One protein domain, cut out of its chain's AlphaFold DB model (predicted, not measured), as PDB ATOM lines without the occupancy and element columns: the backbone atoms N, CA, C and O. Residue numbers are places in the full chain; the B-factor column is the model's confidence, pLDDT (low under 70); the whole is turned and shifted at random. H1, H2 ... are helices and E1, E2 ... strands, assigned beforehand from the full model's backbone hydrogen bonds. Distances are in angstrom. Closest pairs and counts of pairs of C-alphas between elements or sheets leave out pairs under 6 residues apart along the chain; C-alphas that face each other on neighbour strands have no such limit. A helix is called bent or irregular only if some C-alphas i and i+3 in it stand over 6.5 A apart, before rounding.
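AT A GLANCE: This is residues 76 to 166, 203 to 213 and 246 to 253 of the 270 residues of an uncharacterized protein of bacterium (UniProt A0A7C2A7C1). A small parallel sheet of three strands, E1 E2 E3, forms the middle, with H1 over one face along E2 and the short strand E4 over the opposite face. H4 slants away from H1 and folds back against H3 as a helical hairpin at one end of the domain, while a small two-stranded sheet, E5 and E6, lies beyond E1. The 110 printed residues have five named helices and six named strands, in the order E1 H1 H2 E2 H3 H4 E3 H5 E4 E5 E6, of mixed class; E5 and E6 are also parallel. The whole is compact, with a radius of gyration of the C-alphas of 14.4 A and spans of 40 by 31 by 29 A.

HOW THE PARTS SIT: E2, residues 108 to 114, is the inner strand between E1, residues 79 to 84, and E3, residues 149 to 153. E1 and E2 are parallel at 16 degrees, with N 83 and O 111 2.8 A apart, within hydrogen-bond range. E2 and E3 are parallel at 33 degrees, with N 112 and O 150 at 2.8 A. H1, residues 90 to 98, is on this sheet over E2 at a height of 9.3 A and runs along the strands, at 10 degrees to E2 on the local plane. H2, residues 100 to 104, only grazes the sheet. E1, H1 H2, E2 form a strand-helix-strand unit, two parallel neighbour strands with helices between, and its crossover is right-handed. E2, H3 H4, E3 form another, also right-handed, with H3 at residues 122 to 131 and H4 at 136 to 148. H4 is the hub. It touches H1 at a steep tilt of 64 degrees, the same way, the closest C-alphas being those of Ala 96 and Leu 148, 6.0 A apart. With residue 148 alone it only just touches H2, through 3 pairs of C-alphas within 8 A, the closest being Val 103 and Leu 148 at 6.9 A. With residues 139 to 143 alone it touches H3, closest at C-alphas Leu 129 and Val 139, 7.0 A, in a hairpin at a steep tilt of 41 degrees, opposite ways. H5, residues 158 to 161, only grazes the sheet. E4, residues 163 to 165, pairs with no named strand; its closest C-alpha to E3 is that of Val 164, 7.1 A from Gln 150. E5, residues 210 to 213, is near E1 and parallel to E6, residues 247 to 250, at 22 degrees, with N 249 and O 211 at 3.1 A. Every O i to N i+4 pair is within hydrogen-bond range in H1, H2 and H3; H4 has 7 of 9, and H5 is too short for such a pair.

IN THESE COORDINATES: E1 begins at C-alpha 79, (-40.245, 24.166, 81.968), and E2 is 20.1 A long. H4, 19.5 A, is irregular, with C-alphas 144 and 147 7.6 A apart. E6 ends at C-alpha 250, (-31.119, 18.220, 64.657).

THE WHOLE: The C-alphas farthest apart, of Glu 76 and Thr 131, are 41.6 A apart. Residues 167 to 202 and 214 to 245 are not printed, with 16.9 A and 12.6 A between C-alphas across the cuts. Of the links printed whole, none is long. Confidence is under 70 at residues 116 to 135, 208 and 246 to 253.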
ATOM      1  N   GLU A  76     -46.614  30.840  82.269       81.31
ATOM      2  CA  GLU A  76     -47.786  30.296  82.970       81.31
ATOM      3  C   GLU A  76     -47.522  28.899  83.556       81.31
ATOM      4  O   GLU A  76     -48.034  28.571  84.623       81.31
ATOM      5  N   TYR A  77     -46.686  28.098  82.886       87.31
ATOM      6  CA  TYR A  77     -46.340  26.730  83.275       87.31
ATOM      7  C   TYR A  77     -44.825  26.558  83.486       87.31
ATOM      8  O   TYR A  77     -44.038  27.330  82.923       87.31
ATOM      9  N   PRO A  78     -44.398  25.550  84.277       93.38
ATOM     10  CA  PRO A  78     -42.989  25.180  84.411       93.38
ATOM     11  C   PRO A  78     -42.337  24.804  83.083       93.38
ATOM     12  O   PRO A  78     -43.014  24.457  82.117       93.38
ATOM     13  N   ILE A  79     -41.000  24.779  83.068       94.50
ATOM     14  CA  ILE A  79     -40.245  24.166  81.968       94.50
ATOM     15  C   ILE A  79     -40.526  22.672  81.970       94.50
ATOM     16  O   ILE A  79     -40.110  21.979  82.895       94.50
ATOM     17  N   ILE A  80     -41.155  22.161  80.920       96.12
ATOM     18  CA  ILE A  80     -41.303  20.721  80.722       96.12
ATOM     19  C   ILE A  80     -40.182  20.227  79.810       96.12
ATOM     20  O   ILE A  80     -40.079  20.635  78.648       96.12
ATOM     21  N   VAL A  81     -39.354  19.331  80.346       96.19
ATOM     22  CA  VAL A  81     -38.320  18.594  79.614       96.19
ATOM     23  C   VAL A  81     -38.785  17.152  79.467       96.19
ATOM     24  O   VAL A  81     -38.926  16.449  80.464       96.19
ATOM     25  N   LEU A  82     -39.049  16.716  78.238       95.56
ATOM     26  CA  LEU A  82     -39.536  15.376  77.925       95.56
ATOM     27  C   LEU A  82     -38.465  14.574  77.184       95.56
ATOM     28  O   LEU A  82     -38.026  14.987  76.116       95.56
ATOM     29  N   ASP A  83     -38.110  13.407  77.712       93.19
ATOM     30  CA  ASP A  83     -37.271  12.415  77.039       93.19
ATOM     31  C   ASP A  83     -38.145  11.331  76.396       93.19
ATOM     32  O   ASP A  83     -38.735  10.488  77.084       93.19
ATOM     33  N   PHE A  84     -38.285  11.388  75.071       90.62
ATOM     34  CA  PHE A  84     -39.108  10.464  74.305       90.62
ATOM     35  C   PHE A  84     -38.376   9.139  74.087       90.62
ATOM     36  O   PHE A  84     -37.385   9.081  73.363       90.62
ATOM     37  N   GLY A  85     -38.891   8.067  74.693       85.69
ATOM     38  CA  GLY A  85     -38.253   6.749  74.652       85.69
ATOM     39  C   GLY A  85     -37.001   6.661  75.527       85.69
ATOM     40  O   GLY A  85     -36.121   5.855  75.247       85.69
ATOM     41  N   GLY A  86     -36.916   7.477  76.582       81.44
ATOM     42  CA  GLY A  86     -35.722   7.599  77.427       81.44
ATOM     43  C   GLY A  86     -35.419   6.399  78.333       81.44
ATOM     44  O   GLY A  86     -34.471   6.444  79.121       81.44
ATOM     45  N   GLY A  87     -36.213   5.322  78.283       80.75
ATOM     46  CA  GLY A  87     -35.991   4.127  79.093       80.75
ATOM     47  C   GLY A  87     -36.051   4.447  80.587       80.75
ATOM     48  O   GLY A  87     -37.090   4.832  81.122       80.75
ATOM     49  N   PHE A  88     -34.914   4.312  81.268       77.06
ATOM     50  CA  PHE A  88     -34.769   4.625  82.694       77.06
ATOM     51  C   PHE A  88     -34.619   6.108  83.002       77.06
ATOM     52  O   PHE A  88     -34.621   6.480  84.174       77.06
ATOM     53  N   GLY A  89     -34.445   6.948  81.983       83.56
ATOM     54  CA  GLY A  89     -34.331   8.382  82.181       83.56
ATOM     55  C   GLY A  89     -33.068   8.803  82.912       83.56
ATOM     56  O   GLY A  89     -33.105   9.798  83.622       83.56
ATOM     57  N   ILE A  90     -31.966   8.054  82.812       81.88
ATOM     58  CA  ILE A  90     -30.767   8.337  83.616       81.88
ATOM     59  C   ILE A  90     -30.192   9.717  83.283       81.88
ATOM     60  O   ILE A  90     -29.881  10.481  84.190       81.88
ATOM     61  N   SER A  91     -30.152  10.080  82.002       81.62
ATOM     62  CA  SER A  91     -29.792  11.428  81.545       81.62
ATOM     63  C   SER A  91     -30.701  12.507  82.150       81.62
ATOM     64  O   SER A  91     -30.228  13.562  82.574       81.62
ATOM     65  N   MET A  92     -32.008  12.239  82.235       90.12
ATOM     66  CA  MET A  92     -32.972  13.142  82.866       90.12
ATOM     67  C   MET A  92     -32.808  13.192  84.381       90.12
ATOM     68  O   MET A  92     -32.988  14.253  84.961       90.12
ATOM     69  N   ILE A  93     -32.431  12.090  85.026       90.31
ATOM     70  CA  ILE A  93     -32.144  12.031  86.461       90.31
ATOM     71  C   ILE A  93     -30.895  12.849  86.797       90.31
ATOM     72  O   ILE A  93     -30.925  13.621  87.750       90.31
ATOM     73  N   GLU A  94     -29.826  12.738  86.007       87.75
ATOM     74  CA  GLU A  94     -28.612  13.550  86.174       87.75
ATOM     75  C   GLU A  94     -28.914  15.049  86.021       87.75
ATOM     76  O   GLU A  94     -28.449  15.878  86.809       87.75
ATOM     77  N   LEU A  95     -29.736  15.414  85.030       90.94
ATOM     78  CA  LEU A  95     -30.205  16.790  84.866       90.94
ATOM     79  C   LEU A  95     -31.101  17.226  86.031       90.94
ATOM     80  O   LEU A  95     -30.913  18.315  86.570       90.94
ATOM     81  N   ALA A  96     -32.041  16.387  86.456       93.31
ATOM     82  CA  ALA A  96     -32.949  16.691  87.552       93.31
ATOM     83  C   ALA A  96     -32.211  16.854  88.885       93.31
ATOM     84  O   ALA A  96     -32.562  17.739  89.657       93.31
ATOM     85  N   GLU A  97     -31.156  16.076  89.139       92.81
ATOM     86  CA  GLU A  97     -30.277  16.258  90.298       92.81
ATOM     87  C   GLU A  97     -29.560  17.612  90.244       92.81
ATOM     88  O   GLU A  97     -29.519  18.348  91.232       92.81
ATOM     89  N   LYS A  98     -29.040  17.994  89.074       93.12
ATOM     90  CA  LYS A  98     -28.395  19.299  88.893       93.12
ATOM     91  C   LYS A  98     -29.352  20.471  89.141       93.12
ATOM     92  O   LYS A  98     -28.934  21.489  89.692       93.12
ATOM     93  N   TYR A  99     -30.614  20.317  88.752       96.12
ATOM     94  CA  TYR A  99     -31.675  21.313  88.909       96.12
ATOM     95  C   TYR A  99     -32.633  20.996  90.065       96.12
ATOM     96  O   TYR A  99     -33.775  21.447  90.064       96.12
ATOM     97  N   GLU A 100     -32.188  20.240  91.072       95.81
ATOM     98  CA  GLU A 100     -33.077  19.694  92.109       95.81
ATOM     99  C   GLU A 100     -33.889  20.787  92.813       95.81
ATOM    100  O   GLU A 100     -35.078  20.616  93.066       95.81
ATOM    101  N   LYS A 101     -33.293  21.961  93.052       96.19
ATOM    102  CA  LYS A 101     -34.006  23.105  93.640       96.19
ATOM    103  C   LYS A 101     -35.154  23.599  92.762       96.19
ATOM    104  O   LYS A 101     -36.231  23.863  93.285       96.19
ATOM    105  N   ASP A 102     -34.932  23.716  91.457       96.44
ATOM    106  CA  ASP A 102     -35.934  24.194  90.504       96.44
ATOM    107  C   ASP A 102     -37.031  23.147  90.270       96.44
ATOM    108  O   ASP A 102     -38.199  23.502  90.122       96.44
ATOM    109  N   VAL A 103     -36.675  21.858  90.305       96.12
ATOM    110  CA  VAL A 103     -37.633  20.744  90.257       96.12
ATOM    111  C   VAL A 103     -38.528  20.751  91.494       96.12
ATOM    112  O   VAL A 103     -39.751  20.757  91.377       96.12
ATOM    113  N   LEU A 104     -37.938  20.824  92.689       94.75
ATOM    114  CA  LEU A 104     -38.681  20.836  93.953       94.75
ATOM    115  C   LEU A 104     -39.512  22.113  94.144       94.75
ATOM    116  O   LEU A 104     -40.560  22.070  94.785       94.75
ATOM    117  N   ALA A 105     -39.075  23.240  93.578       94.25
ATOM    118  CA  ALA A 105     -39.850  24.479  93.539       94.25
ATOM    119  C   ALA A 105     -40.954  24.471  92.466       94.25
ATOM    120  O   ALA A 105     -41.742  25.411  92.398       94.25
ATOM    121  N   GLY A 106     -41.006  23.443  91.612       94.06
ATOM    122  CA  GLY A 106     -41.988  23.322  90.538       94.06
ATOM    123  C   GLY A 106     -41.765  24.281  89.381       94.06
ATOM    124  O   GLY A 106     -42.710  24.587  88.668       94.06
ATOM    125  N   SER A 107     -40.537  24.764  89.196       95.00
ATOM    126  CA  SER A 107     -40.133  25.590  88.051       95.00
ATOM    127  C   SER A 107     -39.718  24.746  86.841       95.00
ATOM    128  O   SER A 107     -39.768  25.226  85.707       95.00
ATOM    129  N   ILE A 108     -39.325  23.487  87.070       96.31
ATOM    130  CA  ILE A 108     -38.964  22.516  86.032       96.31
ATOM    131  C   ILE A 108     -39.651  21.183  86.321       96.31
ATOM    132  O   ILE A 108     -39.694  20.726  87.459       96.31
ATOM    133  N   VAL A 109     -40.144  20.537  85.272       97.12
ATOM    134  CA  VAL A 109     -40.647  19.170  85.300       97.12
ATOM    135  C   VAL A 109     -39.871  18.349  84.282       97.12
ATOM    136  O   VAL A 109     -39.932  18.610  83.081       97.12
ATOM    137  N   PHE A 110     -39.164  17.333  84.765       97.25
ATOM    138  CA  PHE A 110     -38.554  16.317  83.917       97.25
ATOM    139  C   PHE A 110     -39.513  15.144  83.760       97.25
ATOM    140  O   PHE A 110     -40.051  14.631  84.745       97.25
ATOM    141  N   ALA A 111     -39.715  14.714  82.522       95.88
ATOM    142  CA  ALA A 111     -40.551  13.582  82.183       95.88
ATOM    143  C   ALA A 111     -39.835  12.644  81.211       95.88
ATOM    144  O   ALA A 111     -39.055  13.077  80.367       95.88
ATOM    145  N   VAL A 112     -40.125  11.354  81.320       92.94
ATOM    146  CA  VAL A 112     -39.568  10.301  80.469       92.94
ATOM    147  C   VAL A 112     -40.718   9.453  79.969       92.94
ATOM    148  O   VAL A 112     -41.525   8.985  80.771       92.94
ATOM    149  N   SER A 113     -40.807   9.246  78.658       92.00
ATOM    150  CA  SER A 113     -41.834   8.380  78.088       92.00
ATOM    151  C   SER A 113     -41.288   7.022  77.677       92.00
ATOM    152  O   SER A 113     -40.212   6.928  77.093       92.00
ATOM    153  N   ASN A 114     -42.091   5.981  77.883       83.19
ATOM    154  CA  ASN A 114     -41.852   4.641  77.358       83.19
ATOM    155  C   ASN A 114     -43.156   4.023  76.851       83.19
ATOM    156  O   ASN A 114     -44.224   4.240  77.410       83.19
ATOM    157  N   ILE A 115     -43.088   3.189  75.816       75.94
ATOM    158  CA  ILE A 115     -44.280   2.499  75.288       75.94
ATOM    159  C   ILE A 115     -44.738   1.370  76.230       75.94
ATOM    160  O   ILE A 115     -45.933   1.063  76.331       75.94
ATOM    161  N   GLU A 116     -43.780   0.740  76.907       65.81
ATOM    162  CA  GLU A 116     -43.966  -0.549  77.575       65.81
ATOM    163  C   GLU A 116     -44.225  -0.423  79.083       65.81
ATOM    164  O   GLU A 116     -44.886  -1.294  79.646       65.81
ATOM    165  N   THR A 117     -43.793   0.669  79.729       62.19
ATOM    166  CA  THR A 117     -43.785   0.752  81.199       62.19
ATOM    167  C   THR A 117     -44.047   2.166  81.720       62.19
ATOM    168  O   THR A 117     -43.361   3.106  81.326       62.19
ATOM    169  N   GLU A 118     -44.998   2.301  82.655       63.44
ATOM    170  CA  GLU A 118     -45.304   3.561  83.362       63.44
ATOM    171  C   GLU A 118     -44.226   3.974  84.355       63.44
ATOM    172  O   GLU A 118     -44.050   5.157  84.558       63.44
ATOM    173  N   MET A 119     -43.524   3.035  84.985       69.00
ATOM    174  CA  MET A 119     -42.306   3.254  85.766       69.00
ATOM    175  C   MET A 119     -41.606   1.899  85.863       69.00
ATOM    176  O   MET A 119     -42.273   0.901  86.156       69.00
ATOM    177  N   PRO A 120     -40.290   1.801  85.626       66.06
ATOM    178  CA  PRO A 120     -39.610   0.530  85.803       66.06
ATOM    179  C   PRO A 120     -39.685   0.081  87.269       66.06
ATOM    180  O   PRO A 120     -39.380   0.856  88.177       66.06
ATOM    181  N   SER A 121     -40.090  -1.171  87.513       69.50
ATOM    182  CA  SER A 121     -39.944  -1.777  88.840       69.50
ATOM    183  C   SER A 121     -38.461  -1.889  89.195       69.50
ATOM    184  O   SER A 121     -37.611  -1.924  88.308       69.50
ATOM    185  N   GLU A 122     -38.127  -1.969  90.482       68.38
ATOM    186  CA  GLU A 122     -36.732  -2.125  90.918       68.38
ATOM    187  C   GLU A 122     -36.082  -3.391  90.329       68.38
ATOM    188  O   GLU A 122     -34.921  -3.361  89.927       68.38
ATOM    189  N   GLU A 123     -36.842  -4.483  90.210       67.81
ATOM    190  CA  GLU A 123     -36.387  -5.733  89.589       67.81
ATOM    191  C   GLU A 123     -36.130  -5.570  88.085       67.81
ATOM    192  O   GLU A 123     -35.078  -5.982  87.598       67.81
ATOM    193  N   ASN A 124     -37.033  -4.904  87.355       65.81
ATOM    194  CA  ASN A 124     -36.850  -4.633  85.925       65.81
ATOM    195  C   ASN A 124     -35.710  -3.640  85.685       65.81
ATOM    196  O   ASN A 124     -34.982  -3.767  84.702       65.81
ATOM    197  N   ALA A 125     -35.538  -2.672  86.587       65.12
ATOM    198  CA  ALA A 125     -34.432  -1.732  86.552       65.12
ATOM    199  C   ALA A 125     -33.104  -2.443  86.744       65.12
ATOM    200  O   ALA A 125     -32.252  -2.335  85.875       65.12
ATOM    201  N   LYS A 126     -32.942  -3.245  87.799       67.00
ATOM    202  CA  LYS A 126     -31.711  -4.020  88.009       67.00
ATOM    203  C   LYS A 126     -31.413  -4.939  86.829       67.00
ATOM    204  O   LYS A 126     -30.311  -4.893  86.303       67.00
ATOM    205  N   LEU A 127     -32.408  -5.687  86.349       65.88
ATOM    206  CA  LEU A 127     -32.225  -6.620  85.239       65.88
ATOM    207  C   LEU A 127     -31.768  -5.928  83.949       65.88
ATOM    208  O   LEU A 127     -30.873  -6.421  83.267       65.88
ATOM    209  N   LEU A 128     -32.366  -4.792  83.598       60.28
ATOM    210  CA  LEU A 128     -31.983  -4.053  82.398       60.28
ATOM    211  C   LEU A 128     -30.663  -3.298  82.601       60.28
ATOM    212  O   LEU A 128     -29.827  -3.315  81.708       60.28
ATOM    213  N   LEU A 129     -30.420  -2.705  83.774       64.94
ATOM    214  CA  LEU A 129     -29.136  -2.072  84.096       64.94
ATOM    215  C   LEU A 129     -27.984  -3.094  84.008       64.94
ATOM    216  O   LEU A 129     -26.956  -2.791  83.401       64.94
ATOM    217  N   ASP A 130     -28.198  -4.321  84.493       64.81
ATOM    218  CA  ASP A 130     -27.269  -5.448  84.350       64.81
ATOM    219  C   ASP A 130     -27.113  -5.868  82.878       64.81
ATOM    220  O   ASP A 130     -25.997  -6.051  82.391       64.81
ATOM    221  N   THR A 131     -28.222  -5.959  82.132       60.69
ATOM    222  CA  THR A 131     -28.223  -6.305  80.694       60.69
ATOM    223  C   THR A 131     -27.485  -5.262  79.845       60.69
ATOM    224  O   THR A 131     -26.952  -5.589  78.784       60.69
ATOM    225  N   HIS A 132     -27.411  -4.013  80.307       59.75
ATOM    226  CA  HIS A 132     -26.736  -2.912  79.618       59.75
ATOM    227  C   HIS A 132     -25.367  -2.561  80.214       59.75
ATOM    228  O   HIS A 132     -24.802  -1.529  79.858       59.75
ATOM    229  N   ASN A 133     -24.804  -3.428  81.070       61.50
ATOM    230  CA  ASN A 133     -23.492  -3.248  81.706       61.50
ATOM    231  C   ASN A 133     -23.339  -1.896  82.425       61.50
ATOM    232  O   ASN A 133     -22.258  -1.297  82.435       61.50
ATOM    233  N   LEU A 134     -24.419  -1.391  83.017       65.31
ATOM    234  CA  LEU A 134     -24.378  -0.128  83.736       65.31
ATOM    235  C   LEU A 134     -23.726  -0.325  85.098       65.31
ATOM    236  O   LEU A 134     -23.929  -1.325  85.782       65.31
ATOM    237  N   SER A 135     -22.882   0.631  85.487       68.69
ATOM    238  CA  SER A 135     -22.192   0.546  86.772       68.69
ATOM    239  C   SER A 135     -23.190   0.584  87.931       68.69
ATOM    240  O   SER A 135     -24.228   1.246  87.851       68.69
ATOM    241  N   SER A 136     -22.829  -0.043  89.054       72.12
ATOM    242  CA  SER A 136     -23.597   0.024  90.308       72.12
ATOM    243  C   SER A 136     -23.930   1.462  90.726       72.12
ATOM    244  O   SER A 136     -24.993   1.722  91.274       72.12
ATOM    245  N   THR A 137     -23.069   2.422  90.378       74.12
ATOM    246  CA  THR A 137     -23.296   3.854  90.601       74.12
ATOM    247  C   THR A 137     -24.558   4.384  89.911       74.12
ATOM    248  O   THR A 137     -25.239   5.224  90.489       74.12
ATOM    249  N   HIS A 138     -24.900   3.908  88.710       73.50
ATOM    250  CA  HIS A 138     -26.116   4.348  88.012       73.50
ATOM    251  C   HIS A 138     -27.378   3.730  88.610       73.50
ATOM    252  O   HIS A 138     -28.400   4.404  88.683       73.50
ATOM    253  N   VAL A 139     -27.300   2.478  89.074       75.44
ATOM    254  CA  VAL A 139     -28.397   1.823  89.807       75.44
ATOM    255  C   VAL A 139     -28.701   2.603  91.084       75.44
ATOM    256  O   VAL A 139     -29.850   2.960  91.336       75.44
ATOM    257  N   ASP A 140     -27.657   2.937  91.845       80.75
ATOM    258  CA  ASP A 140     -27.780   3.716  93.075       80.75
ATOM    259  C   ASP A 140     -28.319   5.127  92.811       80.75
ATOM    260  O   ASP A 140     -29.128   5.638  93.586       80.75
ATOM    261  N   LEU A 141     -27.864   5.773  91.732       82.69
ATOM    262  CA  LEU A 141     -28.354   7.089  91.330       82.69
ATOM    263  C   LEU A 141     -29.838   7.025  90.968       82.69
ATOM    264  O   LEU A 141     -30.627   7.821  91.480       82.69
ATOM    265  N   TRP A 142     -30.221   6.060  90.129       85.31
ATOM    266  CA  TRP A 142     -31.605   5.856  89.727       85.31
ATOM    267  C   TRP A 142     -32.499   5.657  90.942       85.31
ATOM    268  O   TRP A 142     -33.475   6.385  91.107       85.31
ATOM    269  N   ASP A 143     -32.146   4.735  91.835       84.75
ATOM    270  CA  ASP A 143     -32.992   4.435  92.984       84.75
ATOM    271  C   ASP A 143     -33.180   5.657  93.896       84.75
ATOM    272  O   ASP A 143     -34.301   5.970  94.308       84.75
ATOM    273  N   LYS A 144     -32.105   6.422  94.119       89.44
ATOM    274  CA  LYS A 144     -32.135   7.628  94.956       89.44
ATOM    275  C   LYS A 144     -32.899   8.782  94.330       89.44
ATOM    276  O   LYS A 144     -33.511   9.550  95.067       89.44
ATOM    277  N   LYS A 145     -32.836   8.956  93.009       92.75
ATOM    278  CA  LYS A 145     -33.248  10.201  92.336       92.75
ATOM    279  C   LYS A 145     -34.399  10.032  91.342       92.75
ATOM    280  O   LYS A 145     -34.915  11.038  90.865       92.75
ATOM    281  N   LYS A 146     -34.899   8.812  91.099       89.12
ATOM    282  CA  LYS A 146     -36.062   8.549  90.219       89.12
ATOM    283  C   LYS A 146     -37.316   9.351  90.572       89.12
ATOM    284  O   LYS A 146     -38.141   9.578  89.701       89.12
ATOM    285  N   HIS A 147     -37.456   9.788  91.824       91.62
ATOM    286  CA  HIS A 147     -38.579  10.603  92.290       91.62
ATOM    287  C   HIS A 147     -38.551  12.057  91.783       91.62
ATOM    288  O   HIS A 147     -39.554  12.753  91.904       91.62
ATOM    289  N   LEU A 148     -37.420  12.526  91.242       94.56
ATOM    290  CA  LEU A 148     -37.287  13.871  90.669       94.56
ATOM    291  C   LEU A 148     -37.828  13.969  89.237       94.56
ATOM    292  O   LEU A 148     -37.906  15.065  88.684       94.56
ATOM    293  N   ILE A 149     -38.182  12.839  88.627       94.50
ATOM    294  CA  ILE A 149     -38.705  12.778  87.266       94.50
ATOM    295  C   ILE A 149     -40.049  12.050  87.245       94.50
ATOM    296  O   ILE A 149     -40.361  11.248  88.125       94.50
ATOM    297  N   GLN A 150     -40.854  12.324  86.226       94.75
ATOM    298  CA  GLN A 150     -42.122  11.641  85.995       94.75
ATOM    299  C   GLN A 150     -41.986  10.661  84.842       94.75
ATOM    300  O   GLN A 150     -41.416  10.982  83.804       94.75
ATOM    301  N   TYR A 151     -42.539   9.470  85.007       92.00
ATOM    302  CA  TYR A 151     -42.552   8.471  83.954       92.00
ATOM    303  C   TYR A 151     -43.945   8.401  83.335       92.00
ATOM    304  O   TYR A 151     -44.962   8.464  84.027       92.00
ATOM    305  N   LEU A 152     -43.976   8.328  82.013       92.31
ATOM    306  CA  LEU A 152     -45.186   8.358  81.214       92.31
ATOM    307  C   LEU A 152     -45.220   7.122  80.330       92.31
ATOM    308  O   LEU A 152     -44.257   6.838  79.616       92.31
ATOM    309  N   GLN A 153     -46.345   6.414  80.329       87.88
ATOM    310  CA  GLN A 153     -46.563   5.365  79.349       87.88
ATOM    311  C   GLN A 153     -47.271   5.928  78.121       87.88
ATOM    312  O   GLN A 153     -48.366   6.479  78.224       87.88
ATOM    313  N   GLY A 154     -46.664   5.754  76.953       86.06
ATOM    314  CA  GLY A 154     -47.302   6.117  75.699       86.06
ATOM    315  C   GLY A 154     -46.346   6.174  74.521       86.06
ATOM    316  O   GLY A 154     -45.151   6.437  74.670       86.06
ATOM    317  N   ASP A 155     -46.892   5.937  73.335       85.88
ATOM    318  CA  ASP A 155     -46.248   6.316  72.080       85.88
ATOM    319  C   ASP A 155     -46.468   7.808  71.744       85.88
ATOM    320  O   ASP A 155     -47.166   8.531  72.455       85.88
ATOM    321  N   ALA A 156     -45.885   8.293  70.642       86.62
ATOM    322  CA  ALA A 156     -45.982   9.704  70.250       86.62
ATOM    323  C   ALA A 156     -47.431  10.219  70.090       86.62
ATOM    324  O   ALA A 156     -47.695  11.404  70.304       86.62
ATOM    325  N   GLU A 157     -48.385   9.362  69.710       85.62
ATOM    326  CA  GLU A 157     -49.788   9.757  69.577       85.62
ATOM    327  C   GLU A 157     -50.485   9.798  70.937       85.62
ATOM    328  O   GLU A 157     -51.174  10.772  71.253       85.62
ATOM    329  N   GLU A 158     -50.277   8.762  71.747       88.81
ATOM    330  CA  GLU A 158     -50.846   8.641  73.088       88.81
ATOM    331  C   GLU A 158     -50.386   9.792  74.000       88.81
ATOM    332  O   GLU A 158     -51.210  10.356  74.724       88.81
ATOM    333  N   LEU A 159     -49.125  10.231  73.882       92.75
ATOM    334  CA  LEU A 159     -48.564  11.336  74.673       92.75
ATOM    335  C   LEU A 159     -49.300  12.670  74.501       92.75
ATOM    336  O   LEU A 159     -49.302  13.485  75.420       92.75
ATOM    337  N   GLN A 160     -50.000  12.894  73.385       92.00
ATOM    338  CA  GLN A 160     -50.816  14.107  73.202       92.00
ATOM    339  C   GLN A 160     -51.987  14.189  74.191       92.00
ATOM    340  O   GLN A 160     -52.560  15.260  74.383       92.00
ATOM    341  N   ARG A 161     -52.366  13.062  74.804       93.06
ATOM    342  CA  ARG A 161     -53.436  12.972  75.807       93.06
ATOM    343  C   ARG A 161     -52.890  12.840  77.228       93.06
ATOM    344  O   ARG A 161     -53.675  12.787  78.171       93.06
ATOM    345  N   CYS A 162     -51.571  12.771  77.378       94.88
ATOM    346  CA  CYS A 162     -50.910  12.681  78.669       94.88
ATOM    347  C   CYS A 162     -50.719  14.068  79.292       94.88
ATOM    348  O   CYS A 162     -50.745  15.107  78.626       94.88
ATOM    349  N   ALA A 163     -50.497  14.060  80.600       96.50
ATOM    350  CA  ALA A 163     -50.188  15.237  81.386       96.50
ATOM    351  C   ALA A 163     -49.109  14.892  82.411       96.50
ATOM    352  O   ALA A 163     -49.044  13.762  82.896       96.50
ATOM    353  N   VAL A 164     -48.297  15.884  82.751       96.19
ATOM    354  CA  VAL A 164     -47.399  15.829  83.907       96.19
ATOM    355  C   VAL A 164     -48.045  16.548  85.084       96.19
ATOM    356  O   VAL A 164     -48.984  17.326  84.920       96.19
ATOM    357  N   ARG A 165     -47.555  16.277  86.287       95.38
ATOM    358  CA  ARG A 165     -48.023  16.912  87.519       95.38
ATOM    359  C   ARG A 165     -47.070  18.020  87.955       95.38
ATOM    360  O   ARG A 165     -45.866  17.793  88.033       95.38
ATOM    361  N   GLY A 166     -47.603  19.196  88.262       90.81
ATOM    362  CA  GLY A 166     -46.889  20.225  89.012       90.81
ATOM    363  C   GLY A 166     -46.664  19.805  90.469       90.81
ATOM    364  O   GLY A 166     -47.228  18.815  90.944       90.81
ATOM    365  N   LEU A 203     -46.751  18.300  70.838       91.00
ATOM    366  CA  LEU A 203     -46.398  18.448  72.252       91.00
ATOM    367  C   LEU A 203     -45.655  19.762  72.513       91.00
ATOM    368  O   LEU A 203     -45.725  20.303  73.611       91.00
ATOM    369  N   MET A 204     -44.955  20.290  71.513       87.44
ATOM    370  CA  MET A 204     -44.010  21.379  71.702       87.44
ATOM    371  C   MET A 204     -44.686  22.700  72.063       87.44
ATOM    372  O   MET A 204     -45.686  23.107  71.472       87.44
ATOM    373  N   TYR A 205     -44.054  23.416  72.987       84.06
ATOM    374  CA  TYR A 205     -44.391  24.784  73.335       84.06
ATOM    375  C   TYR A 205     -44.185  25.712  72.134       84.06
ATOM    376  O   TYR A 205     -43.106  25.760  71.533       84.06
ATOM    377  N   THR A 206     -45.226  26.456  71.769       72.81
ATOM    378  CA  THR A 206     -45.259  27.264  70.540       72.81
ATOM    379  C   THR A 206     -44.343  28.486  70.593       72.81
ATOM    380  O   THR A 206     -43.824  28.899  69.560       72.81
ATOM    381  N   ASN A 207     -44.056  29.026  71.781       71.31
ATOM    382  CA  ASN A 207     -43.214  30.216  71.948       71.31
ATOM    383  C   ASN A 207     -41.759  29.849  72.288       71.31
ATOM    384  O   ASN A 207     -41.209  30.283  73.297       71.31
ATOM    385  N   GLY A 208     -41.125  29.038  71.438       69.62
ATOM    386  CA  GLY A 208     -39.691  28.742  71.551       69.62
ATOM    387  C   GLY A 208     -39.344  27.378  72.145       69.62
ATOM    388  O   GLY A 208     -38.232  27.212  72.656       69.62
ATOM    389  N   GLY A 209     -40.261  26.409  72.054       78.25
ATOM    390  CA  GLY A 209     -39.943  25.005  72.287       78.25
ATOM    391  C   GLY A 209     -38.841  24.509  71.345       78.25
ATOM    392  O   GLY A 209     -38.774  24.919  70.182       78.25
ATOM    393  N   VAL A 210     -37.964  23.645  71.856       78.62
ATOM    394  CA  VAL A 210     -36.840  23.073  71.103       78.62
ATOM    395  C   VAL A 210     -36.888  21.557  71.148       78.62
ATOM    396  O   VAL A 210     -37.058  20.966  72.212       78.62
ATOM    397  N   MET A 211     -36.703  20.934  69.988       81.31
ATOM    398  CA  MET A 211     -36.562  19.487  69.878       81.31
ATOM    399  C   MET A 211     -35.116  19.121  69.533       81.31
ATOM    400  O   MET A 211     -34.571  19.633  68.552       81.31
ATOM    401  N   PHE A 212     -34.528  18.243  70.341       77.50
ATOM    402  CA  PHE A 212     -33.242  17.591  70.128       77.50
ATOM    403  C   PHE A 212     -33.510  16.186  69.597       77.50
ATOM    404  O   PHE A 212     -33.918  15.307  70.351       77.50
ATOM    405  N   ILE A 213     -33.331  16.005  68.292       74.50
ATOM    406  CA  ILE A 213     -33.511  14.716  67.619       74.50
ATOM    407  C   ILE A 213     -32.124  14.169  67.333       74.50
ATOM    408  O   ILE A 213     -31.338  14.840  66.660       74.50
ATOM    409  N   HIS A 246     -41.901  25.219  64.964       54.84
ATOM    410  CA  HIS A 246     -41.029  24.646  65.986       54.84
ATOM    411  C   HIS A 246     -39.555  24.767  65.586       54.84
ATOM    412  O   HIS A 246     -39.164  24.438  64.462       54.84
ATOM    413  N   ILE A 247     -38.713  25.213  66.526       52.25
ATOM    414  CA  ILE A 247     -37.262  25.263  66.324       52.25
ATOM    415  C   ILE A 247     -36.717  23.855  66.554       52.25
ATOM    416  O   ILE A 247     -36.606  23.382  67.685       52.25
ATOM    417  N   VAL A 248     -36.377  23.177  65.464       53.25
ATOM    418  CA  VAL A 248     -35.759  21.852  65.519       53.25
ATOM    419  C   VAL A 248     -34.249  22.009  65.420       53.25
ATOM    420  O   VAL A 248     -33.741  22.462  64.394       53.25
ATOM    421  N   SER A 249     -33.535  21.614  66.472       48.16
ATOM    422  CA  SER A 249     -32.088  21.434  66.418       48.16
ATOM    423  C   SER A 249     -31.820  19.947  66.212       48.16
ATOM    424  O   SER A 249     -31.729  19.187  67.172       48.16
ATOM    425  N   ALA A 250     -31.715  19.518  64.954       44.38
ATOM    426  CA  ALA A 250     -31.119  18.220  64.657       44.38
ATOM    427  C   ALA A 250     -29.621  18.338  64.951       44.38
ATOM    428  O   ALA A 250     -28.916  19.074  64.261       44.38
ATOM    429  N   ILE A 251     -29.149  17.687  66.013       40.62
ATOM    430  CA  ILE A 251     -27.717  17.658  66.312       40.62
ATOM    431  C   ILE A 251     -27.137  16.525  65.484       40.62
ATOM    432  O   ILE A 251     -27.171  15.384  65.917       40.62
ATOM    433  N   ASN A 252     -26.628  16.840  64.298       38.78
ATOM    434  CA  ASN A 252     -25.871  15.900  63.479       38.78
ATOM    435  C   ASN A 252     -24.519  15.619  64.162       38.78
ATOM    436  O   ASN A 252     -23.851  16.567  64.582       38.78
ATOM    437  N   GLU A 253     -24.070  14.359  64.223       35.59
ATOM    438  CA  GLU A 253     -22.748  13.988  64.783       35.59
ATOM    439  C   GLU A 253     -21.585  14.731  64.075       35.59
ATOM    440  O   GLU A 253     -20.504  14.909  64.633       35.59
TER     441      GLU A 253